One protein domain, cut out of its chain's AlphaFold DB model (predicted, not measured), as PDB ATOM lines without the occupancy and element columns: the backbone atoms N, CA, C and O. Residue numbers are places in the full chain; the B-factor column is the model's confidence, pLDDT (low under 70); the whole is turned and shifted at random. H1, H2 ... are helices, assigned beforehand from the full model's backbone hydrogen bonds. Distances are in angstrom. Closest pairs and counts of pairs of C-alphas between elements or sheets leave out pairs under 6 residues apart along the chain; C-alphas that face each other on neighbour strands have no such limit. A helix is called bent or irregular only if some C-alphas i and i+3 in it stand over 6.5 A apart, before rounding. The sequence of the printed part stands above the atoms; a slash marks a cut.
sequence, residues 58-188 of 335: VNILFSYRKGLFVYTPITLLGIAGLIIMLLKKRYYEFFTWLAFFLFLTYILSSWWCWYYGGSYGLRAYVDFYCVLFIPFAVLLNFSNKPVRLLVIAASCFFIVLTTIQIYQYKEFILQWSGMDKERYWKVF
ATOM      1  N   VAL A  58      39.462   5.618 -10.639       96.94
ATOM      2  CA  VAL A  58      38.392   5.878 -11.622       96.94
ATOM      3  C   VAL A  58      38.845   6.911 -12.656       96.94
ATOM      4  O   VAL A  58      38.578   6.778 -13.852       96.94
ATOM      5  N   ASN A  59      39.571   7.933 -12.205       95.88
ATOM      6  CA  ASN A  59      39.998   9.045 -13.047       95.88
ATOM      7  C   ASN A  59      40.993   8.599 -14.124       95.88
ATOM      8  O   ASN A  59      40.839   8.981 -15.284       95.88
ATOM      9  N   ILE A  60      41.959   7.744 -13.777       96.31
ATOM     10  CA  ILE A  60      42.954   7.235 -14.730       96.31
ATOM     11  C   ILE A  60      42.320   6.416 -15.869       96.31
ATOM     12  O   ILE A  60      42.880   6.329 -16.960       96.31
ATOM     13  N   LEU A  61      41.123   5.860 -15.646       97.00
ATOM     14  CA  LEU A  61      40.390   5.056 -16.622       97.00
ATOM     15  C   LEU A  61      39.390   5.884 -17.441       97.00
ATOM     16  O   LEU A  61      39.339   5.742 -18.661       97.00
ATOM     17  N   PHE A  62      38.618   6.766 -16.797       96.69
ATOM     18  CA  PHE A  62      37.431   7.391 -17.407       96.69
ATOM     19  C   PHE A  62      37.449   8.920 -17.456       96.69
ATOM     20  O   PHE A  62      36.544   9.523 -18.033       96.69
ATOM     21  N   SER A  63      38.434   9.583 -16.850       95.00
ATOM     22  CA  SER A  63      38.447  11.045 -16.825       95.00
ATOM     23  C   SER A  63      38.622  11.634 -18.225       95.00
ATOM     24  O   SER A  63      39.493  11.219 -18.983       95.00
ATOM     25  N   TYR A  64      37.899  12.709 -18.532       94.06
ATOM     26  CA  TYR A  64      38.151  13.510 -19.736       94.06
ATOM     27  C   TYR A  64      39.499  14.227 -19.720       94.06
ATOM     28  O   TYR A  64      39.894  14.780 -20.737       94.06
ATOM     29  N   ARG A  65      40.219  14.223 -18.593       92.44
ATOM     30  CA  ARG A  65      41.567  14.781 -18.540       92.44
ATOM     31  C   ARG A  65      42.549  13.918 -19.327       92.44
ATOM     32  O   ARG A  65      43.232  14.453 -20.196       92.44
ATOM     33  N   LYS A  66      42.621  12.615 -19.001       91.88
ATOM     34  CA  LYS A  66      43.558  11.618 -19.577       91.88
ATOM     35  C   LYS A  66      43.114  10.151 -19.452       91.88
ATOM     36  O   LYS A  66      43.945   9.260 -19.549       91.88
ATOM     37  N   GLY A  67      41.837   9.874 -19.223       95.12
ATOM     38  CA  GLY A  67      41.341   8.518 -18.995       95.12
ATOM     39  C   GLY A  67      41.691   7.558 -20.137       95.12
ATOM     40  O   GLY A  67      41.474   7.888 -21.306       95.12
ATOM     41  N   LEU A  68      42.198   6.369 -19.796       96.00
ATOM     42  CA  LEU A  68      42.561   5.317 -20.752       96.00
ATOM     43  C   LEU A  68      41.442   5.048 -21.769       96.00
ATOM     44  O   LEU A  68      41.686   5.048 -22.973       96.00
ATOM     45  N   PHE A  69      40.205   4.870 -21.305       96.12
ATOM     46  CA  PHE A  69      39.079   4.514 -22.169       96.12
ATOM     47  C   PHE A  69      38.519   5.694 -22.965       96.12
ATOM     48  O   PHE A  69      37.811   5.484 -23.946       96.12
ATOM     49  N   VAL A  70      38.844   6.930 -22.573       95.88
ATOM     50  CA  VAL A  70      38.427   8.141 -23.294       95.88
ATOM     51  C   VAL A  70      39.321   8.389 -24.508       95.88
ATOM     52  O   VAL A  70      38.823   8.750 -25.572       95.88
ATOM     53  N   TYR A  71      40.632   8.193 -24.349       95.44
ATOM     54  CA  TYR A  71      41.635   8.521 -25.371       95.44
ATOM     55  C   TYR A  71      42.176   7.305 -26.133       95.44
ATOM     56  O   TYR A  71      42.710   7.462 -27.231       95.44
ATOM     57  N   THR A  72      41.994   6.101 -25.584       95.56
ATOM     58  CA  THR A  72      42.331   4.818 -26.217       95.56
ATOM     59  C   THR A  72      41.118   3.870 -26.162       95.56
ATOM     60  O   THR A  72      41.204   2.771 -25.601       95.56
ATOM     61  N   PRO A  73      39.957   4.255 -26.734       95.62
ATOM     62  CA  PRO A  73      38.690   3.532 -26.567       95.62
ATOM     63  C   PRO A  73      38.713   2.099 -27.108       95.62
ATOM     64  O   PRO A  73      37.949   1.261 -26.643       95.62
ATOM     65  N   ILE A  74      39.634   1.764 -28.020       95.69
ATOM     66  CA  ILE A  74      39.829   0.385 -28.493       95.69
ATOM     67  C   ILE A  74      40.135  -0.602 -27.351       95.69
ATOM     68  O   ILE A  74      39.785  -1.775 -27.439       95.69
ATOM     69  N   THR A  75      40.710  -0.135 -26.236       94.69
ATOM     70  CA  THR A  75      40.950  -0.975 -25.048       94.69
ATOM     71  C   THR A  75      39.655  -1.438 -24.369       94.69
ATOM     72  O   THR A  75      39.660  -2.489 -23.729       94.69
ATOM     73  N   LEU A  76      38.520  -0.755 -24.584       93.94
ATOM     74  CA  LEU A  76      37.199  -1.229 -24.142       93.94
ATOM     75  C   LEU A  76      36.800  -2.540 -24.831       93.94
ATOM     76  O   LEU A  76      36.162  -3.389 -24.212       93.94
ATOM     77  N   LEU A  77      37.220  -2.751 -26.085       93.88
ATOM     78  CA  LEU A  77      37.007  -4.029 -26.771       93.88
ATOM     79  C   LEU A  77      37.791  -5.159 -26.085       93.88
ATOM     80  O   LEU A  77      37.337  -6.299 -26.064       93.88
ATOM     81  N   GLY A  78      38.923  -4.849 -25.445       91.06
ATOM     82  CA  GLY A  78      39.638  -5.791 -24.584       91.06
ATOM     83  C   GLY A  78      38.784  -6.270 -23.406       91.06
ATOM     84  O   GLY A  78      38.724  -7.468 -23.139       91.06
ATOM     85  N   ILE A  79      38.026  -5.377 -22.761       90.88
ATOM     86  CA  ILE A  79      37.132  -5.751 -21.650       90.88
ATOM     87  C   ILE A  79      36.076  -6.767 -22.110       90.88
ATOM     88  O   ILE A  79      35.820  -7.746 -21.411       90.88
ATOM     89  N   ALA A  80      35.509  -6.607 -23.310       92.31
ATOM     90  CA  ALA A  80      34.578  -7.592 -23.869       92.31
ATOM     91  C   ALA A  80      35.235  -8.974 -24.081       92.31
ATOM     92  O   ALA A  80      34.589 -10.011 -23.921       92.31
ATOM     93  N   GLY A  81      36.539  -9.012 -24.360       94.56
ATOM     94  CA  GLY A  81      37.326 -10.244 -24.402       94.56
ATOM     95  C   GLY A  81      37.399 -10.994 -23.073       94.56
ATOM     96  O   GLY A  81      37.418 -12.226 -23.070       94.56
ATOM     97  N   LEU A  82      37.352 -10.286 -21.943       95.44
ATOM     98  CA  LEU A  82      37.287 -10.912 -20.619       95.44
ATOM     99  C   LEU A  82      35.978 -11.683 -20.420       95.44
ATOM    100  O   LEU A  82      35.985 -12.771 -19.847       95.44
ATOM    101  N   ILE A  83      34.866 -11.167 -20.955       94.38
ATOM    102  CA  ILE A  83      33.574 -11.867 -20.933       94.38
ATOM    103  C   ILE A  83      33.694 -13.187 -21.707       94.38
ATOM    104  O   ILE A  83      33.264 -14.232 -21.222       94.38
ATOM    105  N   ILE A  84      34.348 -13.178 -22.873       94.31
ATOM    106  CA  ILE A  84      34.598 -14.404 -23.642       94.31
ATOM    107  C   ILE A  84      35.467 -15.398 -22.865       94.31
ATOM    108  O   ILE A  84      35.168 -16.594 -22.883       94.31
ATOM    109  N   MET A  85      36.508 -14.939 -22.163       96.00
ATOM    110  CA  MET A  85      37.323 -15.815 -21.312       96.00
ATOM    111  C   MET A  85      36.472 -16.517 -20.246       96.00
ATOM    112  O   MET A  85      36.611 -17.728 -20.070       96.00
ATOM    113  N   LEU A  86      35.550 -15.797 -19.598       95.50
ATOM    114  CA  LEU A  86      34.611 -16.377 -18.630       95.50
ATOM    115  C   LEU A  86      33.673 -17.402 -19.282       95.50
ATOM    116  O   LEU A  86      33.569 -18.529 -18.801       95.50
ATOM    117  N   LEU A  87      33.047 -17.057 -20.413       94.56
ATOM    118  CA  LEU A  87      32.130 -17.952 -21.138       94.56
ATOM    119  C   LEU A  87      32.818 -19.236 -21.623       94.56
ATOM    120  O   LEU A  87      32.208 -20.303 -21.662       94.56
ATOM    121  N   LYS A  88      34.104 -19.149 -21.978       94.19
ATOM    122  CA  LYS A  88      34.939 -20.291 -22.381       94.19
ATOM    123  C   LYS A  88      35.631 -20.986 -21.204       94.19
ATOM    124  O   LYS A  88      36.464 -21.856 -21.437       94.19
ATOM    125  N   LYS A  89      35.292 -20.632 -19.957       95.62
ATOM    126  CA  LYS A  89      35.855 -21.205 -18.720       95.62
ATOM    127  C   LYS A  89      37.385 -21.076 -18.612       95.62
ATOM    128  O   LYS A  89      38.034 -21.869 -17.932       95.62
ATOM    129  N   ARG A  90      37.986 -20.058 -19.241       94.62
ATOM    130  CA  ARG A  90      39.429 -19.742 -19.176       94.62
ATOM    131  C   ARG A  90      39.748 -18.909 -17.931       94.62
ATOM    132  O   ARG A  90      40.298 -17.813 -18.014       94.62
ATOM    133  N   TYR A  91      39.377 -19.425 -16.759       95.75
ATOM    134  CA  TYR A  91      39.440 -18.681 -15.496       95.75
ATOM    135  C   TYR A  91      40.854 -18.244 -15.124       95.75
ATOM    136  O   TYR A  91      41.037 -17.126 -14.658       95.75
ATOM    137  N   TYR A  92      41.857 -19.095 -15.365       95.06
ATOM    138  CA  TYR A  92      43.249 -18.758 -15.069       95.06
ATOM    139  C   TYR A  92      43.691 -17.484 -15.799       95.06
ATOM    140  O   TYR A  92      44.232 -16.572 -15.179       95.06
ATOM    141  N   GLU A  93      43.412 -17.385 -17.096       94.50
ATOM    142  CA  GLU A  93      43.780 -16.220 -17.903       94.50
ATOM    143  C   GLU A  93      42.985 -14.982 -17.513       94.50
ATOM    144  O   GLU A  93      43.566 -13.909 -17.379       94.50
ATOM    145  N   PHE A  94      41.680 -15.145 -17.269       97.12
ATOM    146  CA  PHE A  94      40.820 -14.067 -16.798       97.12
ATOM    147  C   PHE A  94      41.341 -13.474 -15.484       97.12
ATOM    148  O   PHE A  94      41.581 -12.273 -15.409       97.12
ATOM    149  N   PHE A  95      41.556 -14.305 -14.458       97.38
ATOM    150  CA  PHE A  95      41.984 -13.831 -13.142       97.38
ATOM    151  C   PHE A  95      43.422 -13.314 -13.155       97.38
ATOM    152  O   PHE A  95      43.696 -12.314 -12.500       97.38
ATOM    153  N   THR A  96      44.322 -13.931 -13.926       96.31
ATOM    154  CA  THR A  96      45.709 -13.454 -14.052       96.31
ATOM    155  C   THR A  96      45.754 -12.091 -14.735       96.31
ATOM    156  O   THR A  96      46.409 -11.176 -14.239       96.31
ATOM    157  N   TRP A  97      45.025 -11.923 -15.842       97.00
ATOM    158  CA  TRP A  97      44.960 -10.644 -16.539       97.00
ATOM    159  C   TRP A  97      44.265  -9.579 -15.689       97.00
ATOM    160  O   TRP A  97      44.760  -8.461 -15.595       97.00
ATOM    161  N   LEU A  98      43.152  -9.921 -15.031       97.31
ATOM    162  CA  LEU A  98      42.419  -8.989 -14.177       97.31
ATOM    163  C   LEU A  98      43.277  -8.534 -12.993       97.31
ATOM    164  O   LEU A  98      43.352  -7.340 -12.730       97.31
ATOM    165  N   ALA A  99      43.964  -9.458 -12.318       97.56
ATOM    166  CA  ALA A  99      44.885  -9.124 -11.237       97.56
ATOM    167  C   ALA A  99      46.015  -8.212 -11.730       97.56
ATOM    168  O   ALA A  99      46.290  -7.194 -11.098       97.56
ATOM    169  N   PHE A 100      46.613  -8.524 -12.886       97.06
ATOM    170  CA  PHE A 100      47.624  -7.673 -13.512       97.06
ATOM    171  C   PHE A 100      47.081  -6.271 -13.820       97.06
ATOM    172  O   PHE A 100      47.704  -5.282 -13.449       97.06
ATOM    173  N   PHE A 101      45.912  -6.172 -14.454       97.31
ATOM    174  CA  PHE A 101      45.305  -4.898 -14.832       97.31
ATOM    175  C   PHE A 101      44.944  -4.045 -13.613       97.31
ATOM    176  O   PHE A 101      45.223  -2.847 -13.605       97.31
ATOM    177  N   LEU A 102      44.352  -4.647 -12.577       97.75
ATOM    178  CA  LEU A 102      44.000  -3.952 -11.340       97.75
ATOM    179  C   LEU A 102      45.249  -3.496 -10.585       97.75
ATOM    180  O   LEU A 102      45.303  -2.347 -10.156       97.75
ATOM    181  N   PHE A 103      46.262  -4.358 -10.471       98.06
ATOM    182  CA  PHE A 103      47.529  -4.015  -9.832       98.06
ATOM    183  C   PHE A 103      48.249  -2.891 -10.582       98.06
ATOM    184  O   PHE A 103      48.622  -1.888  -9.978       98.06
ATOM    185  N   LEU A 104      48.371  -3.007 -11.907       97.56
ATOM    186  CA  LEU A 104      48.959  -1.970 -12.749       97.56
ATOM    187  C   LEU A 104      48.204  -0.646 -12.586       97.56
ATOM    188  O   LEU A 104      48.811   0.383 -12.313       97.56
ATOM    189  N   THR A 105      46.875  -0.672 -12.702       97.75
ATOM    190  CA  THR A 105      46.031   0.524 -12.562       97.75
ATOM    191  C   THR A 105      46.165   1.147 -11.175       97.75
ATOM    192  O   THR A 105      46.235   2.367 -11.067       97.75
ATOM    193  N   TYR A 106      46.262   0.341 -10.118       98.19
ATOM    194  CA  TYR A 106      46.503   0.820  -8.759       98.19
ATOM    195  C   TYR A 106      47.846   1.549  -8.643       98.19
ATOM    196  O   TYR A 106      47.874   2.696  -8.200       98.19
ATOM    197  N   ILE A 107      48.941   0.939  -9.109       97.88
ATOM    198  CA  ILE A 107      50.270   1.566  -9.074       97.88
ATOM    199  C   ILE A 107      50.269   2.865  -9.882       97.88
ATOM    200  O   ILE A 107      50.672   3.906  -9.366       97.88
ATOM    201  N   LEU A 108      49.761   2.837 -11.118       97.19
ATOM    202  CA  LEU A 108      49.770   4.014 -11.985       97.19
ATOM    203  C   LEU A 108      48.873   5.144 -11.451       97.19
ATOM    204  O   LEU A 108      49.223   6.320 -11.506       97.19
ATOM    205  N   SER A 109      47.713   4.802 -10.890       97.31
ATOM    206  CA  SER A 109      46.800   5.799 -10.317       97.31
ATOM    207  C   SER A 109      47.266   6.383  -8.988       97.31
ATOM    208  O   SER A 109      46.746   7.425  -8.589       97.31
ATOM    209  N   SER A 110      48.236   5.745  -8.332       97.25
ATOM    210  CA  SER A 110      48.849   6.223  -7.093       97.25
ATOM    211  C   SER A 110      49.950   7.258  -7.334       97.25
ATOM    212  O   SER A 110      50.420   7.873  -6.383       97.25
ATOM    213  N   TRP A 111      50.409   7.469  -8.572       95.62
ATOM    214  CA  TRP A 111      51.374   8.538  -8.850       95.62
ATOM    215  C   TRP A 111      50.733   9.907  -8.575       95.62
ATOM    216  O   TRP A 111      49.597  10.138  -8.997       95.62
ATOM    217  N   TRP A 112      51.446  10.824  -7.899       92.38
ATOM    218  CA  TRP A 112      50.917  12.151  -7.518       92.38
ATOM    219  C   TRP A 112      50.253  12.876  -8.705       92.38
ATOM    220  O   TRP A 112      49.192  13.491  -8.585       92.38
ATOM    221  N   CYS A 113      50.851  12.728  -9.890       91.38
ATOM    222  CA  CYS A 113      50.353  13.210 -11.165       91.38
ATOM    223  C   CYS A 113      49.769  12.042 -11.966       91.38
ATOM    224  O   CYS A 113      50.305  11.648 -13.000       91.38
ATOM    225  N   TRP A 114      48.641  11.492 -11.512       93.44
ATOM    226  CA  TRP A 114      47.982  10.336 -12.144       93.44
ATOM    227  C   TRP A 114      47.686  10.513 -13.642       93.44
ATOM    228  O   TRP A 114      47.452   9.535 -14.344       93.44
ATOM    229  N   TYR A 115      47.653  11.753 -14.141       91.88
ATOM    230  CA  TYR A 115      47.431  12.087 -15.549       91.88
ATOM    231  C   TYR A 115      48.728  12.117 -16.384       91.88
ATOM    232  O   TYR A 115      48.664  12.348 -17.587       91.88
ATOM    233  N   TYR A 116      49.896  11.878 -15.779       91.81
ATOM    234  CA  TYR A 116      51.195  11.708 -16.446       91.81
ATOM    235  C   TYR A 116      51.592  12.851 -17.402       91.81
ATOM    236  O   TYR A 116      52.189  12.639 -18.460       91.81
ATOM    237  N   GLY A 117      51.281  14.090 -17.010       87.12
ATOM    238  CA  GLY A 117      51.739  15.298 -17.698       87.12
ATOM    239  C   GLY A 117      51.118  15.542 -19.083       87.12
ATOM    240  O   GLY A 117      49.976  15.179 -19.366       87.12
ATOM    241  N   GLY A 118      51.863  16.249 -19.941       84.38
ATOM    242  CA  GLY A 118      51.419  16.660 -21.277       84.38
ATOM    243  C   GLY A 118      51.653  15.580 -22.335       84.38
ATOM    244  O   GLY A 118      52.761  15.431 -22.847       84.38
ATOM    245  N   SER A 119      50.614  14.817 -22.670       89.00
ATOM    246  CA  SER A 119      50.630  13.854 -23.781       89.00
ATOM    247  C   SER A 119      49.233  13.625 -24.357       89.00
ATOM    248  O   SER A 119      48.239  14.014 -23.745       89.00
ATOM    249  N   TYR A 120      49.133  13.018 -25.539       89.94
ATOM    250  CA  TYR A 120      47.861  12.488 -26.027       89.94
ATOM    251  C   TYR A 120      47.543  11.173 -25.296       89.94
ATOM    252  O   TYR A 120      48.337  10.236 -25.354       89.94
ATOM    253  N   GLY A 121      46.395  11.105 -24.611       90.06
ATOM    254  CA  GLY A 121      46.024   9.956 -23.777       90.06
ATOM    255  C   GLY A 121      46.941   9.737 -22.569       90.06
ATOM    256  O   GLY A 121      47.687  10.631 -22.172       90.06
ATOM    257  N   LEU A 122      46.858   8.555 -21.956       91.69
ATOM    258  CA  LEU A 122      47.657   8.221 -20.780       91.69
ATOM    259  C   LEU A 122      48.958   7.507 -21.169       91.69
ATOM    260  O   LEU A 122      48.964   6.307 -21.440       91.69
ATOM    261  N   ARG A 123      50.079   8.235 -21.145       91.88
ATOM    262  CA  ARG A 123      51.401   7.701 -21.522       91.88
ATOM    263  C   ARG A 123      51.798   6.440 -20.747       91.88
ATOM    264  O   ARG A 123      52.392   5.544 -21.326       91.88
ATOM    265  N   ALA A 124      51.444   6.354 -19.468       94.44
ATOM    266  CA  ALA A 124      51.873   5.257 -18.605       94.44
ATOM    267  C   ALA A 124      51.313   3.875 -18.991       94.44
ATOM    268  O   ALA A 124      51.882   2.867 -18.592       94.44
ATOM    269  N   TYR A 125      50.226   3.804 -19.771       95.69
ATOM    270  CA  TYR A 125      49.715   2.520 -20.268       95.69
ATOM    271  C   TYR A 125      50.385   2.051 -21.563       95.69
ATOM    272  O   TYR A 125      50.223   0.881 -21.908       95.69
ATOM    273  N   VAL A 126      51.118   2.917 -22.276       93.75
ATOM    274  CA  VAL A 126      51.672   2.611 -23.610       93.75
ATOM    275  C   VAL A 126      52.550   1.361 -23.581       93.75
ATOM    276  O   VAL A 126      52.370   0.473 -24.414       93.75
ATOM    277  N   ASP A 127      53.404   1.237 -22.566       93.44
ATOM    278  CA  ASP A 127      54.314   0.095 -22.401       93.44
ATOM    279  C   ASP A 127      53.579  -1.229 -22.131       93.44
ATOM    280  O   ASP A 127      54.115  -2.317 -22.334       93.44
ATOM    281  N   PHE A 128      52.315  -1.152 -21.709       95.81
ATOM    282  CA  PHE A 128      51.492  -2.299 -21.340       95.81
ATOM    283  C   PHE A 128      50.422  -2.628 -22.380       95.81
ATOM    284  O   PHE A 128      49.668  -3.586 -22.193       95.81
ATOM    285  N   TYR A 129      50.352  -1.890 -23.494       93.75
ATOM    286  CA  TYR A 129      49.353  -2.120 -24.536       93.75
ATOM    287  C   TYR A 129      49.383  -3.556 -25.058       93.75
ATOM    288  O   TYR A 129      48.324  -4.172 -25.157       93.75
ATOM    289  N   CYS A 130      50.563  -4.144 -25.272       93.94
ATOM    290  CA  CYS A 130      50.685  -5.548 -25.677       93.94
ATOM    291  C   CYS A 130      49.903  -6.499 -24.751       93.94
ATOM    292  O   CYS A 130      49.216  -7.398 -25.232       93.94
ATOM    293  N   VAL A 131      49.945  -6.267 -23.434       94.75
ATOM    294  CA  VAL A 131      49.206  -7.066 -22.445       94.75
ATOM    295  C   VAL A 131      47.717  -6.706 -22.449       94.75
ATOM    296  O   VAL A 131      46.870  -7.597 -22.387       94.75
ATOM    297  N   LEU A 132      47.369  -5.419 -22.577       94.19
ATOM    298  CA  LEU A 132      45.970  -4.973 -22.650       94.19
ATOM    299  C   LEU A 132      45.223  -5.523 -23.875       94.19
ATOM    300  O   LEU A 132      44.010  -5.719 -23.814       94.19
ATOM    301  N   PHE A 133      45.933  -5.816 -24.967       95.81
ATOM    302  CA  PHE A 133      45.354  -6.392 -26.181       95.81
ATOM    303  C   PHE A 133      45.230  -7.926 -26.155       95.81
ATOM    304  O   PHE A 133      44.620  -8.488 -27.065       95.81
ATOM    305  N   ILE A 134      45.703  -8.628 -25.115       96.38
ATOM    306  CA  ILE A 134      45.518 -10.090 -24.998       96.38
ATOM    307  C   ILE A 134      44.022 -10.469 -24.961       96.38
ATOM    308  O   ILE A 134      43.599 -11.282 -25.790       96.38
ATOM    309  N   PRO A 135      43.172  -9.881 -24.092       96.69
ATOM    310  CA  PRO A 135      41.732 -10.127 -24.131       96.69
ATOM    311  C   PRO A 135      41.095  -9.769 -25.473       96.69
ATOM    312  O   PRO A 135      40.223 -10.492 -25.945       96.69
ATOM    313  N   PHE A 136      41.559  -8.705 -26.133       96.69
ATOM    314  CA  PHE A 136      41.085  -8.331 -27.468       96.69
ATOM    315  C   PHE A 136      41.398  -9.415 -28.517       96.69
ATOM    316  O   PHE A 136      40.540  -9.764 -29.327       96.69
ATOM    317  N   ALA A 137      42.588 -10.019 -28.473       96.06
ATOM    318  CA  ALA A 137      42.929 -11.148 -29.338       96.06
ATOM    319  C   ALA A 137      42.036 -12.370 -29.057       96.06
ATOM    320  O   ALA A 137      41.549 -13.018 -29.985       96.06
ATOM    321  N   VAL A 138      41.748 -12.652 -27.781       96.00
ATOM    322  CA  VAL A 138      40.801 -13.708 -27.389       96.00
ATOM    323  C   VAL A 138      39.391 -13.407 -27.902       96.00
ATOM    324  O   VAL A 138      38.739 -14.305 -28.437       96.00
ATOM    325  N   LEU A 139      38.936 -12.154 -27.823       96.44
ATOM    326  CA  LEU A 139      37.653 -11.725 -28.378       96.44
ATOM    327  C   LEU A 139      37.562 -12.070 -29.868       96.44
ATOM    328  O   LEU A 139      36.608 -12.721 -30.285       96.44
ATOM    329  N   LEU A 140      38.563 -11.692 -30.663       96.25
ATOM    330  CA  LEU A 140      38.593 -11.969 -32.100       96.25
ATOM    331  C   LEU A 140      38.634 -13.466 -32.420       96.25
ATOM    332  O   LEU A 140      37.931 -13.914 -33.328       96.25
ATOM    333  N   ASN A 141      39.432 -14.236 -31.678       96.12
ATOM    334  CA  ASN A 141      39.648 -15.654 -31.954       96.12
ATOM    335  C   ASN A 141      38.407 -16.514 -31.678       96.12
ATOM    336  O   ASN A 141      38.117 -17.450 -32.418       96.12
ATOM    337  N   PHE A 142      37.664 -16.201 -30.615       95.12
ATOM    338  CA  PHE A 142      36.535 -17.022 -30.166       95.12
ATOM    339  C   PHE A 142      35.160 -16.461 -30.553       95.12
ATOM    340  O   PHE A 142      34.141 -17.073 -30.224       95.12
ATOM    341  N   SER A 143      35.112 -15.326 -31.256       94.56
ATOM    342  CA  SER A 143      33.871 -14.747 -31.774       94.56
ATOM    343  C   SER A 143      33.409 -15.421 -33.065       94.56
ATOM    344  O   SER A 143      34.200 -15.771 -33.944       94.56
ATOM    345  N   ASN A 144      32.090 -15.535 -33.233       94.75
ATOM    346  CA  ASN A 144      31.507 -15.931 -34.513       94.75
ATOM    347  C   ASN A 144      31.763 -14.852 -35.593       94.75
ATOM    348  O   ASN A 144      32.200 -13.735 -35.305       94.75
ATOM    349  N   LYS A 145      31.519 -15.186 -36.868       96.69
ATOM    350  CA  LYS A 145      31.757 -14.273 -38.001       96.69
ATOM    351  C   LYS A 145      31.108 -12.883 -37.829       96.69
ATOM    352  O   LYS A 145      31.843 -11.913 -38.010       96.69
ATOM    353  N   PRO A 146      29.818 -12.737 -37.457       97.25
ATOM    354  CA  PRO A 146      29.214 -11.411 -37.328       97.25
ATOM    355  C   PRO A 146      29.814 -10.583 -36.183       97.25
ATOM    356  O   PRO A 146      30.156  -9.425 -36.402       97.25
ATOM    357  N   VAL A 147      30.030 -11.166 -34.996       95.19
ATOM    358  CA  VAL A 147      30.644 -10.446 -33.863       95.19
ATOM    359  C   VAL A 147      32.078 -10.043 -34.198       95.19
ATOM    360  O   VAL A 147      32.476  -8.913 -33.946       95.19
ATOM    361  N   ARG A 148      32.853 -10.923 -34.836       96.69
ATOM    362  CA  ARG A 148      34.218 -10.605 -35.273       96.69
ATOM    363  C   ARG A 148      34.256  -9.455 -36.282       96.69
ATOM    364  O   ARG A 148      35.101  -8.579 -36.145       96.69
ATOM    365  N   LEU A 149      33.348  -9.433 -37.261       97.81
ATOM    366  CA  LEU A 149      33.235  -8.315 -38.205       97.81
ATOM    367  C   LEU A 149      32.858  -7.011 -37.494       97.81
ATOM    368  O   LEU A 149      33.453  -5.977 -37.787       97.81
ATOM    369  N   LEU A 150      31.942  -7.066 -36.523       97.31
ATOM    370  CA  LEU A 150      31.583  -5.913 -35.697       97.31
ATOM    371  C   LEU A 150      32.782  -5.393 -34.891       97.31
ATOM    372  O   LEU A 150      33.017  -4.191 -34.863       97.31
ATOM    373  N   VAL A 151      33.566  -6.283 -34.274       96.75
ATOM    374  CA  VAL A 151      34.776  -5.919 -33.518       96.75
ATOM    375  C   VAL A 151      35.820  -5.280 -34.432       96.75
ATOM    376  O   VAL A 151      36.393  -4.260 -34.067       96.75
ATOM    377  N   ILE A 152      36.042  -5.826 -35.632       97.25
ATOM    378  CA  ILE A 152      36.958  -5.237 -36.621       97.25
ATOM    379  C   ILE A 152      36.465  -3.849 -37.050       97.25
ATOM    380  O   ILE A 152      37.244  -2.899 -37.033       97.25
ATOM    381  N   ALA A 153      35.176  -3.707 -37.372       98.00
ATOM    382  CA  ALA A 153      34.588  -2.424 -37.750       98.00
ATOM    383  C   ALA A 153      34.701  -1.383 -36.620       98.00
ATOM    384  O   ALA A 153      35.103  -0.246 -36.869       98.00
ATOM    385  N   ALA A 154      34.424  -1.778 -35.373       97.62
ATOM    386  CA  ALA A 154      34.586  -0.928 -34.195       97.62
ATOM    387  C   ALA A 154      36.054  -0.523 -33.977       97.62
ATOM    388  O   ALA A 154      36.331   0.640 -33.691       97.62
ATOM    389  N   SER A 155      37.002  -1.444 -34.167       97.31
ATOM    390  CA  SER A 155      38.435  -1.138 -34.111       97.31
ATOM    391  C   SER A 155      38.843  -0.125 -35.176       97.31
ATOM    392  O   SER A 155      39.517   0.847 -34.848       97.31
ATOM    393  N   CYS A 156      38.403  -0.291 -36.429       97.81
ATOM    394  CA  CYS A 156      38.654   0.682 -37.495       97.81
ATOM    395  C   CYS A 156      38.089   2.064 -37.140       97.81
ATOM    396  O   CYS A 156      38.790   3.065 -37.273       97.81
ATOM    397  N   PHE A 157      36.859   2.118 -36.623       97.81
ATOM    398  CA  PHE A 157      36.250   3.359 -36.149       97.81
ATOM    399  C   PHE A 157      37.071   4.018 -35.029       97.81
ATOM    400  O   PHE A 157      37.372   5.209 -35.108       97.81
ATOM    401  N   PHE A 158      37.491   3.259 -34.011       97.38
ATOM    402  CA  PHE A 158      38.294   3.795 -32.910       97.38
ATOM    403  C   PHE A 158      39.686   4.246 -33.342       97.38
ATOM    404  O   PHE A 158      40.192   5.223 -32.789       97.38
ATOM    405  N   ILE A 159      40.293   3.588 -34.331       96.62
ATOM    406  CA  ILE A 159      41.552   4.039 -34.931       96.62
ATOM    407  C   ILE A 159      41.346   5.408 -35.582       96.62
ATOM    408  O   ILE A 159      42.067   6.340 -35.240       96.62
ATOM    409  N   VAL A 160      40.323   5.568 -36.431       97.56
ATOM    410  CA  VAL A 160      40.009   6.860 -37.072       97.56
ATOM    411  C   VAL A 160      39.731   7.945 -36.031       97.56
ATOM    412  O   VAL A 160      40.294   9.036 -36.116       97.56
ATOM    413  N   LEU A 161      38.922   7.642 -35.012       97.12
ATOM    414  CA  LEU A 161      38.640   8.560 -33.906       97.12
ATOM    415  C   LEU A 161      39.929   9.004 -33.201       97.12
ATOM    416  O   LEU A 161      40.151  10.199 -33.015       97.12
ATOM    417  N   THR A 162      40.791   8.051 -32.847       95.88
ATOM    418  CA  THR A 162      42.073   8.316 -32.177       95.88
ATOM    419  C   THR A 162      42.978   9.171 -33.065       95.88
ATOM    420  O   THR A 162      43.586  10.124 -32.586       95.88
ATOM    421  N   THR A 163      43.030   8.905 -34.372       96.62
ATOM    422  CA  THR A 163      43.793   9.710 -35.336       96.62
ATOM    423  C   THR A 163      43.296  11.154 -35.399       96.62
ATOM    424  O   THR A 163      44.111  12.076 -35.349       96.62
ATOM    425  N   ILE A 164      41.976  11.373 -35.450       97.25
ATOM    426  CA  ILE A 164      41.391  12.723 -35.428       97.25
ATOM    427  C   ILE A 164      41.759  13.437 -34.126       97.25
ATOM    428  O   ILE A 164      42.180  14.590 -34.152       97.25
ATOM    429  N   GLN A 165      41.674  12.764 -32.980       96.06
ATOM    430  CA  GLN A 165      42.016  13.391 -31.705       96.06
ATOM    431  C   GLN A 165      43.524  13.652 -31.553       96.06
ATOM    432  O   GLN A 165      43.914  14.661 -30.965       96.06
ATOM    433  N   ILE A 166      44.391  12.817 -32.131       95.12
ATOM    434  CA  ILE A 166      45.831  13.103 -32.223       95.12
ATOM    435  C   ILE A 166      46.069  14.366 -33.057       95.12
ATOM    436  O   ILE A 166      46.874  15.209 -32.660       95.12
ATOM    437  N   TYR A 167      45.364  14.532 -34.181       95.75
ATOM    438  CA  TYR A 167      45.420  15.766 -34.967       95.75
ATOM    439  C   TYR A 167      44.970  16.975 -34.137       95.75
ATOM    440  O   TYR A 167      45.699  17.958 -34.034       95.75
ATOM    441  N   GLN A 168      43.834  16.874 -33.443       94.75
ATOM    442  CA  GLN A 168      43.344  17.930 -32.555       94.75
ATOM    443  C   GLN A 168      44.344  18.289 -31.453       94.75
ATOM    444  O   GLN A 168      44.487  19.456 -31.100       94.75
ATOM    445  N   TYR A 169      45.041  17.301 -30.898       93.12
ATOM    446  CA  TYR A 169      46.091  17.531 -29.913       93.12
ATOM    447  C   TYR A 169      47.289  18.278 -30.519       93.12
ATOM    448  O   TYR A 169      47.773  19.234 -29.916       93.12
ATOM    449  N   LYS A 170      47.741  17.882 -31.719       92.38
ATOM    450  CA  LYS A 170      48.851  18.541 -32.431       92.38
ATOM    451  C   LYS A 170      48.536  19.991 -32.799       92.38
ATOM    452  O   LYS A 170      49.392  20.850 -32.644       92.38
ATOM    453  N   GLU A 171      47.301  20.265 -33.209       90.12
ATOM    454  CA  GLU A 171      46.837  21.605 -33.592       90.12
ATOM    455  C   GLU A 171      46.355  22.455 -32.400       90.12
ATOM    456  O   GLU A 171      45.689  23.476 -32.577       90.12
ATOM    457  N   PHE A 172      46.654  22.041 -31.162       88.38
ATOM    458  CA  PHE A 172      46.253  22.737 -29.930       88.38
ATOM    459  C   PHE A 172      44.733  22.945 -29.777       88.38
ATOM    460  O   PHE A 172      44.293  23.830 -29.038       88.38
ATOM    461  N   ILE A 173      43.923  22.134 -30.458       89.81
ATOM    462  CA  ILE A 173      42.464  22.075 -30.312       89.81
ATOM    463  C   ILE A 173      42.118  21.318 -29.018       89.81
ATOM    464  O   ILE A 173      41.331  21.791 -28.199       89.81
ATOM    465  N   LEU A 174      42.755  20.161 -28.797       90.62
ATOM    466  CA  LEU A 174      42.714  19.442 -27.523       90.62
ATOM    467  C   LEU A 174      43.846  19.929 -26.615       90.62
ATOM    468  O   LEU A 174      45.024  19.834 -26.955       90.62
ATOM    469  N   GLN A 175      43.497  20.413 -25.424       86.31
ATOM    470  CA  GLN A 175      44.480  20.901 -24.460       86.31
ATOM    471  C   GLN A 175      45.265  19.740 -23.825       86.31
ATOM    472  O   GLN A 175      44.714  18.684 -23.511       86.31
ATOM    473  N   TRP A 176      46.559  19.931 -23.557       80.94
ATOM    474  CA  TRP A 176      47.403  18.852 -23.036       80.94
ATOM    475  C   TRP A 176      47.202  18.514 -21.554       80.94
ATOM    476  O   TRP A 176      47.535  17.397 -21.179       80.94
ATOM    477  N   SER A 177      46.675  19.408 -20.710       76.00
ATOM    478  CA  SER A 177      46.554  19.165 -19.255       76.00
ATOM    479  C   SER A 177      45.186  19.480 -18.654       76.00
ATOM    480  O   SER A 177      44.807  18.851 -17.668       76.00
ATOM    481  N   GLY A 178      44.466  20.458 -19.207       80.69
ATOM    482  CA  GLY A 178      43.264  21.038 -18.608       80.69
ATOM    483  C   GLY A 178      41.955  20.569 -19.231       80.69
ATOM    484  O   GLY A 178      41.009  21.346 -19.254       80.69
ATOM    485  N   MET A 179      41.902  19.360 -19.794       88.94
ATOM    486  CA  MET A 179      40.671  18.834 -20.389       88.94
ATOM    487  C   MET A 179      39.669  18.396 -19.316       88.94
ATOM    488  O   MET A 179      40.032  17.779 -18.316       88.94
ATOM    489  N   ASP A 180      38.401  18.705 -19.564       90.12
ATOM    490  CA  ASP A 180      37.233  18.290 -18.792       90.12
ATOM    491  C   ASP A 180      36.118  17.848 -19.761       90.12
ATOM    492  O   ASP A 180      36.298  17.863 -20.983       90.12
ATOM    493  N   LYS A 181      34.971  17.421 -19.222       89.12
ATOM    494  CA  LYS A 181      33.840  16.935 -20.025       89.12
ATOM    495  C   LYS A 181      33.350  17.986 -21.024       89.12
ATOM    496  O   LYS A 181      33.148  17.661 -22.190       89.12
ATOM    497  N   GLU A 182      33.162  19.226 -20.583       85.25
ATOM    498  CA  GLU A 182      32.637  20.305 -21.425       85.25
ATOM    499  C   GLU A 182      33.621  20.637 -22.551       85.25
ATOM    500  O   GLU A 182      33.237  20.703 -23.720       85.25
ATOM    501  N   ARG A 183      34.912  20.754 -22.219       86.56
ATOM    502  CA  ARG A 183      36.008  20.959 -23.176       86.56
ATOM    503  C   ARG A 183      36.077  19.871 -24.221       86.56
ATOM    504  O   ARG A 183      36.194  20.176 -25.404       86.56
ATOM    505  N   TYR A 184      36.029  18.616 -23.787       92.50
ATOM    506  CA  TYR A 184      36.174  17.471 -24.675       92.50
ATOM    507  C   TYR A 184      35.068  17.446 -25.724       92.50
ATOM    508  O   TYR A 184      35.355  17.382 -26.917       92.50
ATOM    509  N   TRP A 185      33.811  17.562 -25.290       91.62
ATOM    510  CA  TRP A 185      32.671  17.513 -26.203       91.62
ATOM    511  C   TRP A 185      32.579  18.740 -27.105       91.62
ATOM    512  O   TRP A 185      32.194  18.603 -28.263       91.62
ATOM    513  N   LYS A 186      33.017  19.911 -26.627       85.81
ATOM    514  CA  LYS A 186      33.053  21.139 -27.428       85.81
ATOM    515  C   LYS A 186      33.865  20.985 -28.711       85.81
ATOM    516  O   LYS A 186      33.456  21.451 -29.771       85.81
ATOM    517  N   VAL A 187      35.044  20.379 -28.602       90.94
ATOM    518  CA  VAL A 187      35.939  20.196 -29.747       90.94
ATOM    519  C   VAL A 187      35.835  18.799 -30.335       90.94
ATOM    520  O   VAL A 187      36.619  18.472 -31.211       90.94
ATOM    521  N   PHE A 188      34.887  17.961 -29.911       94.88
ATOM    522  CA  PHE A 188      34.793  16.584 -30.391       94.88
ATOM    523  C   PHE A 188      34.647  16.547 -31.919       94.88
ATOM    524  O   PHE A 188      33.718  17.128 -32.483       94.88
TER     525      PHE A 188
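What this domain is: This is residues 58 to 188 of the 335 residues of an uncharacterized protein of Marinilabiliales bacterium (UniProt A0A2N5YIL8). Two long helices, H4 and H7, run along opposite sides of a slab of helices, and between them lie the short H2, then H3, with H6 crossing H3 steeply and H5 leading into H6. H1 lies beside the last residue of H4, and H8 sits at the end of the slab where H7 ends, touching no helix. The printed part has 131 residues, with eight named helices, H1 to H8 in order, and no named strand; the class is all helix. It is compact, with a radius of gyration of the C-alphas of 15.7 A and spans of 45 by 34 by 23 A.

How they stand to each other: H1, residues 58 to 62, and H2, residues 68 to 71, touch only at the corner, closest at the C-alphas of Leu 61 and Leu 68, 4.7 A apart. H3, residues 74 to 87, forms a helical hairpin with H4, residues 91 to 109: their closest C-alphas, of Met 85 and Phe 94, are 6.0 A apart, at a shallow tilt of 34 degrees, only just short of steep, opposite ways. H5, residues 123 to 132, is close to H4 but not clearly touching, with the C-alphas of Leu 108 and Ala 124 closest at 7.1 A. H6, residues 134 to 142, touches H3 at a steep tilt of 60 degrees, the same way, with the C-alphas of Gly 78 and Phe 136 closest at 4.1 A. H7, residues 145 to 170, touches residues 74 to 77 of H3 at a shallow tilt of 27 degrees, opposite ways; the closest C-alphas, of Ile 74 and Phe 158, are 5.8 A apart. H4 and H7 are apart. H8, residues 181 to 186, is apart from H7. The helix packing is mostly aligned: of 4 pairs that touch and have a tilt, 3 are shallow. Every O i to N i+4 pair is within hydrogen-bond range in H1, H4, H6, H7 and H8; H3 has 8 of 10, H5 has 2 of 6 beside 5 of 7 O i to N i+3 pairs, and H2 is too short for an O i to N i+4 pair.

Where its parts are: H1 begins at C-alpha 58, (38.392, 5.878, -11.622), and is 6.1 A long; H2 is 5.7 A long. H3 is 21.2 A and H4 26.1 A. H5, 13.8 A, is irregular: C-alphas 127 and 130 are 7.5 A apart. H6 is 12.5 A. H7, the longest, runs 37.4 A from C-alpha 145 at (31.757, -14.273, -38.001). H8, 8.5 A, ends at C-alpha 186, (33.053, 21.139, -27.428).

The domain as a whole: The two C-alphas farthest apart, of Lys 89 and Glu 171, are 46.6 A apart. The printed part has no cut. The link from H4 to H5, residues 110 to 122, is long. The mean pLDDT of the printed part is 94.2, and no printed residue is under 70.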